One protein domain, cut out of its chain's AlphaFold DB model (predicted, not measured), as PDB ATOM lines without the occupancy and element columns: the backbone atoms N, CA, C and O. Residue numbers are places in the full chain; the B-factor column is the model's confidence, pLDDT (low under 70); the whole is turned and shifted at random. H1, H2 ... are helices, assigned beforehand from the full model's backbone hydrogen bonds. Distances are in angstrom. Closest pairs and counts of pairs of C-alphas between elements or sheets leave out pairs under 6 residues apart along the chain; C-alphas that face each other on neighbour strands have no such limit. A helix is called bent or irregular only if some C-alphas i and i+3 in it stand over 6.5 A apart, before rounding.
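AT A GLANCE: This is residues 77 to 157 of the 165 residues of an uncharacterized protein of Marinomonas sp. S3726 (UniProt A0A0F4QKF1). A long helix that runs nearly straight through one shallow bend, H1, and a second long helix, H2, open out from each other as a lopsided V, touching near the first residues of H1 and partway along H2. Across the open side of the V a long link, residues 109 to 122, leads back from the far end of H1 to the first residue of H2, and the small helix H3 folds back onto the last part of H2 at the narrow end. The printed part has 81 residues, with three named helices in the order H1, H2, H3 and no named strand; the class is all helix. It is extended, with a radius of gyration of the C-alphas of 18.4 A, and the C-alphas span 60 by 23 by 18 A along their three main axes.

IN THESE COORDINATES: H1, residues 77 to 108, was assigned as one helix by its hydrogen bonds but is bent: C-alphas 96 and 99 are 6.6 A apart. Its arm H1a, residues 77 to 96, begins with C-alpha 77 at (114.599, 183.193, 220.929) and measures 29.0 A from first to last C-alpha. Residues 97 and 98 belong to neither arm. The arm H1b, residues 99 to 108, measures 14.2 A. H2, residues 123 to 144, measures 31.5 A and begins with C-alpha 123 at (135.557, 175.173, 203.770). H3, residues 150 to 156, measures 9.8 A and ends with C-alpha 156 at (112.331, 173.132, 218.395).

HOW THE PARTS SIT: H1a and H1b stand at a shallow tilt of 26 degrees. H1a touches H2 with residues 81 to 85 alone, and H2 touches H1a with residues 132 to 136 alone. The closest C-alphas of the two are those of Val 85 and Cys 133, 6.3 A apart. Their lines stand at a steep tilt of 42 degrees, opposite ways. H1b touches no helix; it is apart from H2 and from H3. H2 touches H3 with residues 139 to 143 alone, and their closest C-alphas, those of Gly 139 and Thr 156, are 5.5 A apart. H2 and H3 run opposite ways at a steep tilt of 65 degrees. H1a and H3 are apart. Each O i to N i+4 pair is within hydrogen-bond range in H1b, H2 and H3, and 13 of 16 are in H1a.

THE WHOLE: The two C-alphas farthest apart are those of Gly 110 and Pro 150, 60.6 A, while the first and last printed C-alphas, those of Thr 77 and Gly 157, are 9.3 A apart. The printed part has no cut. The link from H1 to H2 is long, with 14 residues, and the link from H2 to H3 is tight, with 5. Residues 122 to 128, of which 123 to 128 belong to H2, stand free. The mean pLDDT of the printed part is 78.4; 18 residues are under 70, namely 77 to 80, 117, 143 to 144, 146 to 148 and 150 to 157.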
ATOM      1  N   THR A  77     113.931 184.506 221.101       56.38
ATOM      2  CA  THR A  77     114.599 183.193 220.929       56.38
ATOM      3  C   THR A  77     113.939 182.299 219.870       56.38
ATOM      4  O   THR A  77     114.629 181.531 219.192       56.38
ATOM      5  N   LYS A  78     112.625 182.438 219.630       55.41
ATOM      6  CA  LYS A  78     111.940 181.774 218.498       55.41
ATOM      7  C   LYS A  78     112.243 182.431 217.142       55.41
ATOM      8  O   LYS A  78     112.274 181.736 216.126       55.41
ATOM      9  N   ARG A  79     112.490 183.747 217.105       62.56
ATOM     10  CA  ARG A  79     112.812 184.512 215.880       62.56
ATOM     11  C   ARG A  79     114.310 184.579 215.561       62.56
ATOM     12  O   ARG A  79     114.651 184.787 214.403       62.56
ATOM     13  N   ALA A  80     115.181 184.316 216.532       63.72
ATOM     14  CA  ALA A  80     116.634 184.337 216.371       63.72
ATOM     15  C   ALA A  80     117.144 183.286 215.362       63.72
ATOM     16  O   ALA A  80     118.131 183.503 214.661       63.72
ATOM     17  N   ARG A  81     116.449 182.146 215.242       71.00
ATOM     18  CA  ARG A  81     116.837 181.050 214.334       71.00
ATOM     19  C   ARG A  81     116.741 181.462 212.855       71.00
ATOM     20  O   ARG A  81     117.747 181.371 212.156       71.00
ATOM     21  N   PRO A  82     115.587 181.955 212.356       72.62
ATOM     22  CA  PRO A  82     115.501 182.443 210.982       72.62
ATOM     23  C   PRO A  82     116.328 183.709 210.727       72.62
ATOM     24  O   PRO A  82     116.817 183.875 209.614       72.62
ATOM     25  N   THR A  83     116.525 184.594 211.713       77.06
ATOM     26  CA  THR A  83     117.303 185.826 211.483       77.06
ATOM     27  C   THR A  83     118.760 185.545 211.156       77.06
ATOM     28  O   THR A  83     119.294 186.226 210.292       77.06
ATOM     29  N   VAL A  84     119.384 184.543 211.788       80.75
ATOM     30  CA  VAL A  84     120.774 184.159 211.484       80.75
ATOM     31  C   VAL A  84     120.893 183.622 210.061       80.75
ATOM     32  O   VAL A  84     121.802 184.017 209.341       80.75
ATOM     33  N   VAL A  85     119.949 182.774 209.634       84.31
ATOM     34  CA  VAL A  85     119.933 182.219 208.271       84.31
ATOM     35  C   VAL A  85     119.731 183.326 207.233       84.31
ATOM     36  O   VAL A  85     120.477 183.405 206.261       84.31
ATOM     37  N   TYR A  86     118.761 184.220 207.440       83.44
ATOM     38  CA  TYR A  86     118.497 185.302 206.490       83.44
ATOM     39  C   TYR A  86     119.603 186.356 206.463       83.44
ATOM     40  O   TYR A  86     119.949 186.826 205.381       83.44
ATOM     41  N   SER A  87     120.180 186.714 207.613       83.44
ATOM     42  CA  SER A  87     121.272 187.688 207.657       83.44
ATOM     43  C   SER A  87     122.535 187.141 206.999       83.44
ATOM     44  O   SER A  87     123.124 187.833 206.173       83.44
ATOM     45  N   GLY A  88     122.920 185.890 207.270       84.06
ATOM     46  CA  GLY A  88     124.084 185.291 206.616       84.06
ATOM     47  C   GLY A  88     123.884 185.113 205.109       84.06
ATOM     48  O   GLY A  88     124.794 185.415 204.340       84.06
ATOM     49  N   LEU A  89     122.679 184.750 204.656       86.88
ATOM     50  CA  LEU A  89     122.374 184.661 203.224       86.88
ATOM     51  C   LEU A  89     122.397 186.043 202.549       86.88
ATOM     52  O   LEU A  89     122.897 186.169 201.432       86.88
ATOM     53  N   ALA A  90     121.936 187.089 203.242       87.00
ATOM     54  CA  ALA A  90     122.046 188.468 202.774       87.00
ATOM     55  C   ALA A  90     123.507 188.932 202.683       87.00
ATOM     56  O   ALA A  90     123.887 189.523 201.678       87.00
ATOM     57  N   PHE A  91     124.350 188.635 203.677       85.25
ATOM     58  CA  PHE A  91     125.769 189.006 203.637       85.25
ATOM     59  C   PHE A  91     126.532 188.284 202.531       85.25
ATOM     60  O   PHE A  91     127.313 188.927 201.830       85.25
ATOM     61  N   ILE A  92     126.284 186.985 202.340       86.00
ATOM     62  CA  ILE A  92     126.865 186.225 201.227       86.00
ATOM     63  C   ILE A  92     126.372 186.806 199.897       86.00
ATOM     64  O   ILE A  92     127.177 187.085 199.013       86.00
ATOM     65  N   GLY A  93     125.068 187.068 199.771       87.25
ATOM     66  CA  GLY A  93     124.476 187.649 198.567       87.25
ATOM     67  C   GLY A  93     125.035 189.032 198.229       87.25
ATOM     68  O   GLY A  93     125.381 189.289 197.082       87.25
ATOM     69  N   ILE A  94     125.186 189.920 199.211       86.50
ATOM     70  CA  ILE A  94     125.734 191.265 198.988       86.50
ATOM     71  C   ILE A  94     127.206 191.187 198.562       86.50
ATOM     72  O   ILE A  94     127.588 191.792 197.562       86.50
ATOM     73  N   ASN A  95     128.022 190.418 199.285       83.56
ATOM     74  CA  ASN A  95     129.473 190.391 199.088       83.56
ATOM     75  C   ASN A  95     129.920 189.594 197.859       83.56
ATOM     76  O   ASN A  95     130.836 190.021 197.165       83.56
ATOM     77  N   TYR A  96     129.268 188.469 197.565       82.38
ATOM     78  CA  TYR A  96     129.707 187.552 196.506       82.38
ATOM     79  C   TYR A  96     128.849 187.611 195.241       82.38
ATOM     80  O   TYR A  96     129.259 187.087 194.209       82.38
ATOM     81  N   VAL A  97     127.675 188.253 195.286       84.00
ATOM     82  CA  VAL A  97     126.800 188.399 194.111       84.00
ATOM     83  C   VAL A  97     126.587 189.868 193.768       84.00
ATOM     84  O   VAL A  97     126.892 190.274 192.651       84.00
ATOM     85  N   LEU A  98     126.104 190.684 194.710       86.38
ATOM     86  CA  LEU A  98     125.680 192.056 194.430       86.38
ATOM     87  C   LEU A  98     126.858 192.979 194.087       86.38
ATOM     88  O   LEU A  98     126.810 193.639 193.051       86.38
ATOM     89  N   PHE A  99     127.911 193.016 194.913       86.12
ATOM     90  CA  PHE A  99     129.085 193.864 194.665       86.12
ATOM     91  C   PHE A  99     129.837 193.484 193.379       86.12
ATOM     92  O   PHE A  99     130.056 194.378 192.558       86.12
ATOM     93  N   PRO A 100     130.159 192.201 193.114       85.19
ATOM     94  CA  PRO A 100     130.796 191.813 191.856       85.19
ATOM     95  C   PRO A 100     129.914 192.085 190.630       85.19
ATOM     96  O   PRO A 100     130.419 192.501 189.588       85.19
ATOM     97  N   LEU A 101     128.592 191.896 190.735       86.00
ATOM     98  CA  LEU A 101     127.658 192.196 189.645       86.00
ATOM     99  C   LEU A 101     127.592 193.699 189.349       86.00
ATOM    100  O   LEU A 101     127.683 194.091 188.186       86.00
ATOM    101  N   LEU A 102     127.478 194.538 190.383       86.62
ATOM    102  CA  LEU A 102     127.523 195.996 190.250       86.62
ATOM    103  C   LEU A 102     128.846 196.456 189.645       86.62
ATOM    104  O   LEU A 102     128.836 197.236 188.695       86.62
ATOM    105  N   GLY A 103     129.972 195.937 190.135       86.50
ATOM    106  CA  GLY A 103     131.282 196.245 189.575       86.50
ATOM    107  C   GLY A 103     131.374 195.861 188.094       86.50
ATOM    108  O   GLY A 103     131.855 196.656 187.294       86.50
ATOM    109  N   ARG A 104     130.852 194.697 187.679       84.38
ATOM    110  CA  ARG A 104     130.838 194.292 186.257       84.38
ATOM    111  C   ARG A 104     130.003 195.229 185.388       84.38
ATOM    112  O   ARG A 104     130.415 195.552 184.278       84.38
ATOM    113  N   ILE A 105     128.853 195.675 185.890       87.44
ATOM    114  CA  ILE A 105     128.001 196.643 185.191       87.44
ATOM    115  C   ILE A 105     128.742 197.977 185.028       87.44
ATOM    116  O   ILE A 105     128.785 198.515 183.927       87.44
ATOM    117  N   LEU A 106     129.367 198.482 186.094       86.94
ATOM    118  CA  LEU A 106     130.091 199.758 186.089       86.94
ATOM    119  C   LEU A 106     131.356 199.729 185.215       86.94
ATOM    120  O   LEU A 106     131.612 200.699 184.502       86.94
ATOM    121  N   ASN A 107     132.072 198.602 185.164       84.38
ATOM    122  CA  ASN A 107     133.142 198.379 184.182       84.38
ATOM    123  C   ASN A 107     132.615 198.424 182.744       84.38
ATOM    124  O   ASN A 107     133.251 199.002 181.866       84.38
ATOM    125  N   GLY A 108     131.413 197.889 182.502       83.25
ATOM    126  CA  GLY A 108     130.717 198.028 181.219       83.25
ATOM    127  C   GLY A 108     130.406 199.482 180.830       83.25
ATOM    128  O   GLY A 108     130.263 199.774 179.647       83.25
ATOM    129  N   PHE A 109     130.355 200.397 181.802       85.56
ATOM    130  CA  PHE A 109     130.218 201.845 181.600       85.56
ATOM    131  C   PHE A 109     131.563 202.599 181.578       85.56
ATOM    132  O   PHE A 109     131.568 203.828 181.542       85.56
ATOM    133  N   GLY A 110     132.700 201.892 181.573       82.94
ATOM    134  CA  GLY A 110     134.038 202.483 181.474       82.94
ATOM    135  C   GLY A 110     134.653 202.938 182.802       82.94
ATOM    136  O   GLY A 110     135.651 203.658 182.784       82.94
ATOM    137  N   LEU A 111     134.079 202.544 183.945       79.94
ATOM    138  CA  LEU A 111     134.679 202.757 185.264       79.94
ATOM    139  C   LEU A 111     135.466 201.513 185.673       79.94
ATOM    140  O   LEU A 111     134.861 200.482 185.950       79.94
ATOM    141  N   ASP A 112     136.793 201.632 185.721       79.12
ATOM    142  CA  ASP A 112     137.709 200.532 186.036       79.12
ATOM    143  C   ASP A 112     137.640 200.205 187.539       79.12
ATOM    144  O   ASP A 112     138.252 200.865 188.383       79.12
ATOM    145  N   ILE A 113     136.794 199.236 187.888       78.62
ATOM    146  CA  ILE A 113     136.529 198.816 189.267       78.62
ATOM    147  C   ILE A 113     136.960 197.365 189.408       78.62
ATOM    148  O   ILE A 113     136.514 196.505 188.650       78.62
ATOM    149  N   ASP A 114     137.774 197.071 190.417       77.19
ATOM    150  CA  ASP A 114     138.150 195.694 190.712       77.19
ATOM    151  C   ASP A 114     136.899 194.862 191.041       77.19
ATOM    152  O   ASP A 114     136.160 195.137 191.989       77.19
ATOM    153  N   THR A 115     136.632 193.866 190.198       75.06
ATOM    154  CA  THR A 115     135.498 192.936 190.326       75.06
ATOM    155  C   THR A 115     135.925 191.578 190.850       75.06
ATOM    156  O   THR A 115     135.119 190.639 190.848       75.06
ATOM    157  N   SER A 116     137.183 191.460 191.276       74.12
ATOM    158  CA  SER A 116     137.695 190.246 191.887       74.12
ATOM    159  C   SER A 116     136.801 189.865 193.070       74.12
ATOM    160  O   SER A 116     136.468 190.723 193.895       74.12
ATOM    161  N   PRO A 117     136.358 188.599 193.151       66.69
ATOM    162  CA  PRO A 117     135.629 188.124 194.312       66.69
ATOM    163  C   PRO A 117     136.437 188.397 195.583       66.69
ATOM    164  O   PRO A 117     137.666 188.290 195.584       66.69
ATOM    165  N   LEU A 118     135.745 188.723 196.674       70.38
ATOM    166  CA  LEU A 118     136.353 188.709 198.003       70.38
ATOM    167  C   LEU A 118     136.957 187.323 198.275       70.38
ATOM    168  O   LEU A 118     136.502 186.331 197.706       70.38
ATOM    169  N   ALA A 119     137.980 187.274 199.133       76.56
ATOM    170  CA  ALA A 119     138.692 186.044 199.467       76.56
ATOM    171  C   ALA A 119     137.721 184.887 199.739       76.56
ATOM    172  O   ALA A 119     136.808 185.038 200.552       76.56
ATOM    173  N   ASP A 120     137.929 183.756 199.059       78.19
ATOM    174  CA  ASP A 120     137.033 182.607 199.146       78.19
ATOM    175  C   ASP A 120     136.783 182.210 200.603       78.19
ATOM    176  O   ASP A 120     137.703 182.064 201.415       78.19
ATOM    177  N   LEU A 121     135.504 182.027 200.937       81.12
ATOM    178  CA  LEU A 121     135.106 181.575 202.263       81.12
ATOM    179  C   LEU A 121     135.712 180.187 202.533       81.12
ATOM    180  O   LEU A 121     135.550 179.283 201.705       81.12
ATOM    181  N   PRO A 122     136.367 179.985 203.691       87.25
ATOM    182  CA  PRO A 122     137.014 178.720 204.016       87.25
ATOM    183  C   PRO A 122     135.993 177.580 204.078       87.25
ATOM    184  O   PRO A 122     134.833 177.780 204.442       87.25
ATOM    185  N   LEU A 123     136.429 176.356 203.776       85.44
ATOM    186  CA  LEU A 123     135.557 175.173 203.770       85.44
ATOM    187  C   LEU A 123     134.832 174.963 205.114       85.44
ATOM    188  O   LEU A 123     133.658 174.595 205.136       85.44
ATOM    189  N   GLU A 124     135.506 175.280 206.221       87.81
ATOM    190  CA  GLU A 124     134.948 175.265 207.580       87.81
ATOM    191  C   GLU A 124     133.693 176.141 207.712       87.81
ATOM    192  O   GLU A 124     132.712 175.749 208.349       87.81
ATOM    193  N   PHE A 125     133.681 177.312 207.061       86.44
ATOM    194  CA  PHE A 125     132.523 178.204 207.063       86.44
ATOM    195  C   PHE A 125     131.330 177.551 206.366       86.44
ATOM    196  O   PHE A 125     130.226 177.569 206.905       86.44
ATOM    197  N   TRP A 126     131.541 176.930 205.203       85.50
ATOM    198  CA  TRP A 126     130.474 176.250 204.462       85.50
ATOM    199  C   TRP A 126     129.909 175.049 205.219       85.50
ATOM    200  O   TRP A 126     128.691 174.851 205.224       85.50
ATOM    201  N   GLY A 127     130.766 174.293 205.911       88.00
ATOM    202  CA  GLY A 127     130.346 173.199 206.788       88.00
ATOM    203  C   GLY A 127     129.487 173.689 207.957       88.00
ATOM    204  O   GLY A 127     128.370 173.203 208.157       88.00
ATOM    205  N   ALA A 128     129.963 174.699 208.692       86.88
ATOM    206  CA  ALA A 128     129.240 175.267 209.829       86.88
ATOM    207  C   ALA A 128     127.922 175.941 209.404       86.88
ATOM    208  O   ALA A 128     126.867 175.701 209.998       86.88
ATOM    209  N   TRP A 129     127.954 176.741 208.337       87.12
ATOM    210  CA  TRP A 129     126.786 177.430 207.788       87.12
ATOM    211  C   TRP A 129     125.732 176.456 207.256       87.12
ATOM    212  O   TRP A 129     124.540 176.599 207.550       87.12
ATOM    213  N   GLY A 130     126.167 175.426 206.525       88.38
ATOM    214  CA  GLY A 130     125.300 174.352 206.051       88.38
ATOM    215  C   GLY A 130     124.629 173.608 207.206       88.38
ATOM    216  O   GLY A 130     123.418 173.375 207.162       88.38
ATOM    217  N   GLY A 131     125.371 173.322 208.280       87.88
ATOM    218  CA  GLY A 131     124.834 172.709 209.497       87.88
ATOM    219  C   GLY A 131     123.752 173.557 210.177       87.88
ATOM    220  O   GLY A 131     122.693 173.035 210.549       87.88
ATOM    221  N   ILE A 132     123.965 174.873 210.280       85.44
ATOM    222  CA  ILE A 132     122.975 175.817 210.827       85.44
ATOM    223  C   ILE A 132     121.710 175.836 209.954       85.44
ATOM    224  O   ILE A 132     120.596 175.698 210.470       85.44
ATOM    225  N   CYS A 133     121.865 175.939 208.630       86.31
ATOM    226  CA  CYS A 133     120.744 175.955 207.686       86.31
ATOM    227  C   CYS A 133     119.944 174.642 207.700       86.31
ATOM    228  O   CYS A 133     118.709 174.670 207.663       86.31
ATOM    229  N   ALA A 134     120.623 173.494 207.788       84.75
ATOM    230  CA  ALA A 134     119.994 172.178 207.877       84.75
ATOM    231  C   ALA A 134     119.203 172.023 209.182       84.75
ATOM    232  O   ALA A 134     118.029 171.650 209.154       84.75
ATOM    233  N   THR A 135     119.807 172.394 210.315       83.44
ATOM    234  CA  THR A 135     119.151 172.358 211.631       83.44
ATOM    235  C   THR A 135     117.897 173.232 211.645       83.44
ATOM    236  O   THR A 135     116.834 172.796 212.098       83.44
ATOM    237  N   TRP A 136     117.979 174.441 211.082       82.50
ATOM    238  CA  TRP A 136     116.824 175.327 210.954       82.50
ATOM    239  C   TRP A 136     115.736 174.746 210.042       82.50
ATOM    240  O   TRP A 136     114.560 174.753 210.411       82.50
ATOM    241  N   SER A 137     116.109 174.195 208.885       81.69
ATOM    242  CA  SER A 137     115.162 173.610 207.926       81.69
ATOM    243  C   SER A 137     114.419 172.404 208.510       81.69
ATOM    244  O   SER A 137     113.202 172.281 208.335       81.69
ATOM    245  N   ILE A 138     115.123 171.546 209.256       82.56
ATOM    246  CA  ILE A 138     114.546 170.397 209.966       82.56
ATOM    247  C   ILE A 138     113.604 170.882 211.071       82.56
ATOM    248  O   ILE A 138     112.431 170.501 211.084       82.56
ATOM    249  N   GLY A 139     114.074 171.780 211.944       76.38
ATOM    250  CA  GLY A 139     113.267 172.335 213.032       76.38
ATOM    251  C   GLY A 139     111.996 173.019 212.521       76.38
ATOM    252  O   GLY A 139     110.901 172.744 213.011       76.38
ATOM    253  N   ARG A 140     112.099 173.830 211.461       75.62
ATOM    254  CA  ARG A 140     110.952 174.530 210.865       75.62
ATOM    255  C   ARG A 140     109.962 173.581 210.193       75.62
ATOM    256  O   ARG A 140     108.752 173.805 210.262       75.62
ATOM    257  N   SER A 141     110.459 172.525 209.551       78.38
ATOM    258  CA  SER A 141     109.616 171.488 208.949       78.38
ATOM    259  C   SER A 141     108.846 170.710 210.013       78.38
ATOM    260  O   SER A 141     107.667 170.412 209.830       78.38
ATOM    261  N   MET A 142     109.483 170.422 211.145       73.00
ATOM    262  CA  MET A 142     108.859 169.720 212.263       73.00
ATOM    263  C   MET A 142     107.847 170.590 213.024       73.00
ATOM    264  O   MET A 142     106.773 170.093 213.363       73.00
ATOM    265  N   GLU A 143     108.129 171.885 213.207       68.50
ATOM    266  CA  GLU A 143     107.169 172.861 213.751       68.50
ATOM    267  C   GLU A 143     105.894 172.930 212.901       68.50
ATOM    268  O   GLU A 143     104.789 172.859 213.435       68.50
ATOM    269  N   LYS A 144     106.028 173.018 211.570       66.94
ATOM    270  CA  LYS A 144     104.873 173.063 210.655       66.94
ATOM    271  C   LYS A 144     104.079 171.754 210.616       66.94
ATOM    272  O   LYS A 144     102.889 171.785 210.325       66.94
ATOM    273  N   ARG A 145     104.724 170.617 210.891       72.06
ATOM    274  CA  ARG A 145     104.090 169.288 210.925       72.06
ATOM    275  C   ARG A 145     103.435 168.957 212.272       72.06
ATOM    276  O   ARG A 145     102.843 167.892 212.387       72.06
ATOM    277  N   GLY A 146     103.544 169.826 213.284       63.28
ATOM    278  CA  GLY A 146     102.946 169.595 214.606       63.28
ATOM    279  C   GLY A 146     103.493 168.356 215.326       63.28
ATOM    280  O   GLY A 146     102.797 167.752 216.140       63.28
ATOM    281  N   ALA A 147     104.718 167.932 215.005       60.41
ATOM    282  CA  ALA A 147     105.282 166.689 215.520       60.41
ATOM    283  C   ALA A 147     105.656 166.820 217.013       60.41
ATOM    284  O   ALA A 147     106.577 167.548 217.372       60.41
ATOM    285  N   ASN A 148     104.971 166.070 217.883       62.97
ATOM    286  CA  ASN A 148     105.124 166.108 219.349       62.97
ATOM    287  C   ASN A 148     106.110 165.056 219.912       62.97
ATOM    288  O   ASN A 148     105.908 164.529 221.003       62.97
ATOM    289  N   ASN A 149     107.177 164.721 219.185       71.88
ATOM    290  CA  ASN A 149     108.167 163.730 219.635       71.88
ATOM    291  C   ASN A 149     109.260 164.401 220.514       71.88
ATOM    292  O   ASN A 149     109.670 165.518 220.193       71.88
ATOM    293  N   PRO A 150     109.754 163.781 221.609       64.38
ATOM    294  CA  PRO A 150     110.804 164.338 222.477       64.38
ATOM    295  C   PRO A 150     112.052 164.864 221.750       64.38
ATOM    296  O   PRO A 150     112.554 165.929 222.107       64.38
ATOM    297  N   VAL A 151     112.516 164.185 220.695       67.69
ATOM    298  CA  VAL A 151     113.666 164.650 219.889       67.69
ATOM    299  C   VAL A 151     113.336 165.957 219.167       67.69
ATOM    300  O   VAL A 151     114.109 166.911 219.186       67.69
ATOM    301  N   VAL A 152     112.137 166.027 218.588       65.94
ATOM    302  CA  VAL A 152     111.627 167.230 217.926       65.94
ATOM    303  C   VAL A 152     111.513 168.369 218.928       65.94
ATOM    304  O   VAL A 152     111.952 169.475 218.643       65.94
ATOM    305  N   ARG A 153     110.993 168.082 220.123       66.19
ATOM    306  CA  ARG A 153     110.789 169.051 221.199       66.19
ATOM    307  C   ARG A 153     112.098 169.678 221.692       66.19
ATOM    308  O   ARG A 153     112.119 170.866 222.003       66.19
ATOM    309  N   SER A 154     113.178 168.897 221.718       68.50
ATOM    310  CA  SER A 154     114.527 169.374 222.037       68.50
ATOM    311  C   SER A 154     115.081 170.307 220.949       68.50
ATOM    312  O   SER A 154     115.592 171.375 221.272       68.50
ATOM    313  N   ILE A 155     114.898 169.964 219.668       66.69
ATOM    314  CA  ILE A 155     115.376 170.764 218.523       66.69
ATOM    315  C   ILE A 155     114.554 172.052 218.345       66.69
ATOM    316  O   ILE A 155     115.093 173.113 218.030       66.69
ATOM    317  N   THR A 156     113.238 171.985 218.546       66.88
ATOM    318  CA  THR A 156     112.331 173.132 218.395       66.88
ATOM    319  C   THR A 156     112.221 173.973 219.667       66.88
ATOM    320  O   THR A 156     111.707 175.094 219.613       66.88
ATOM    321  N   GLY A 157     112.708 173.481 220.810       61.41
ATOM    322  CA  GLY A 157     112.615 174.146 222.114       61.41
ATOM    323  C   GLY A 157     111.178 174.308 222.626       61.41
ATOM    324  O   GLY A 157     110.911 175.178 223.455       61.41
TER     325      GLY A 157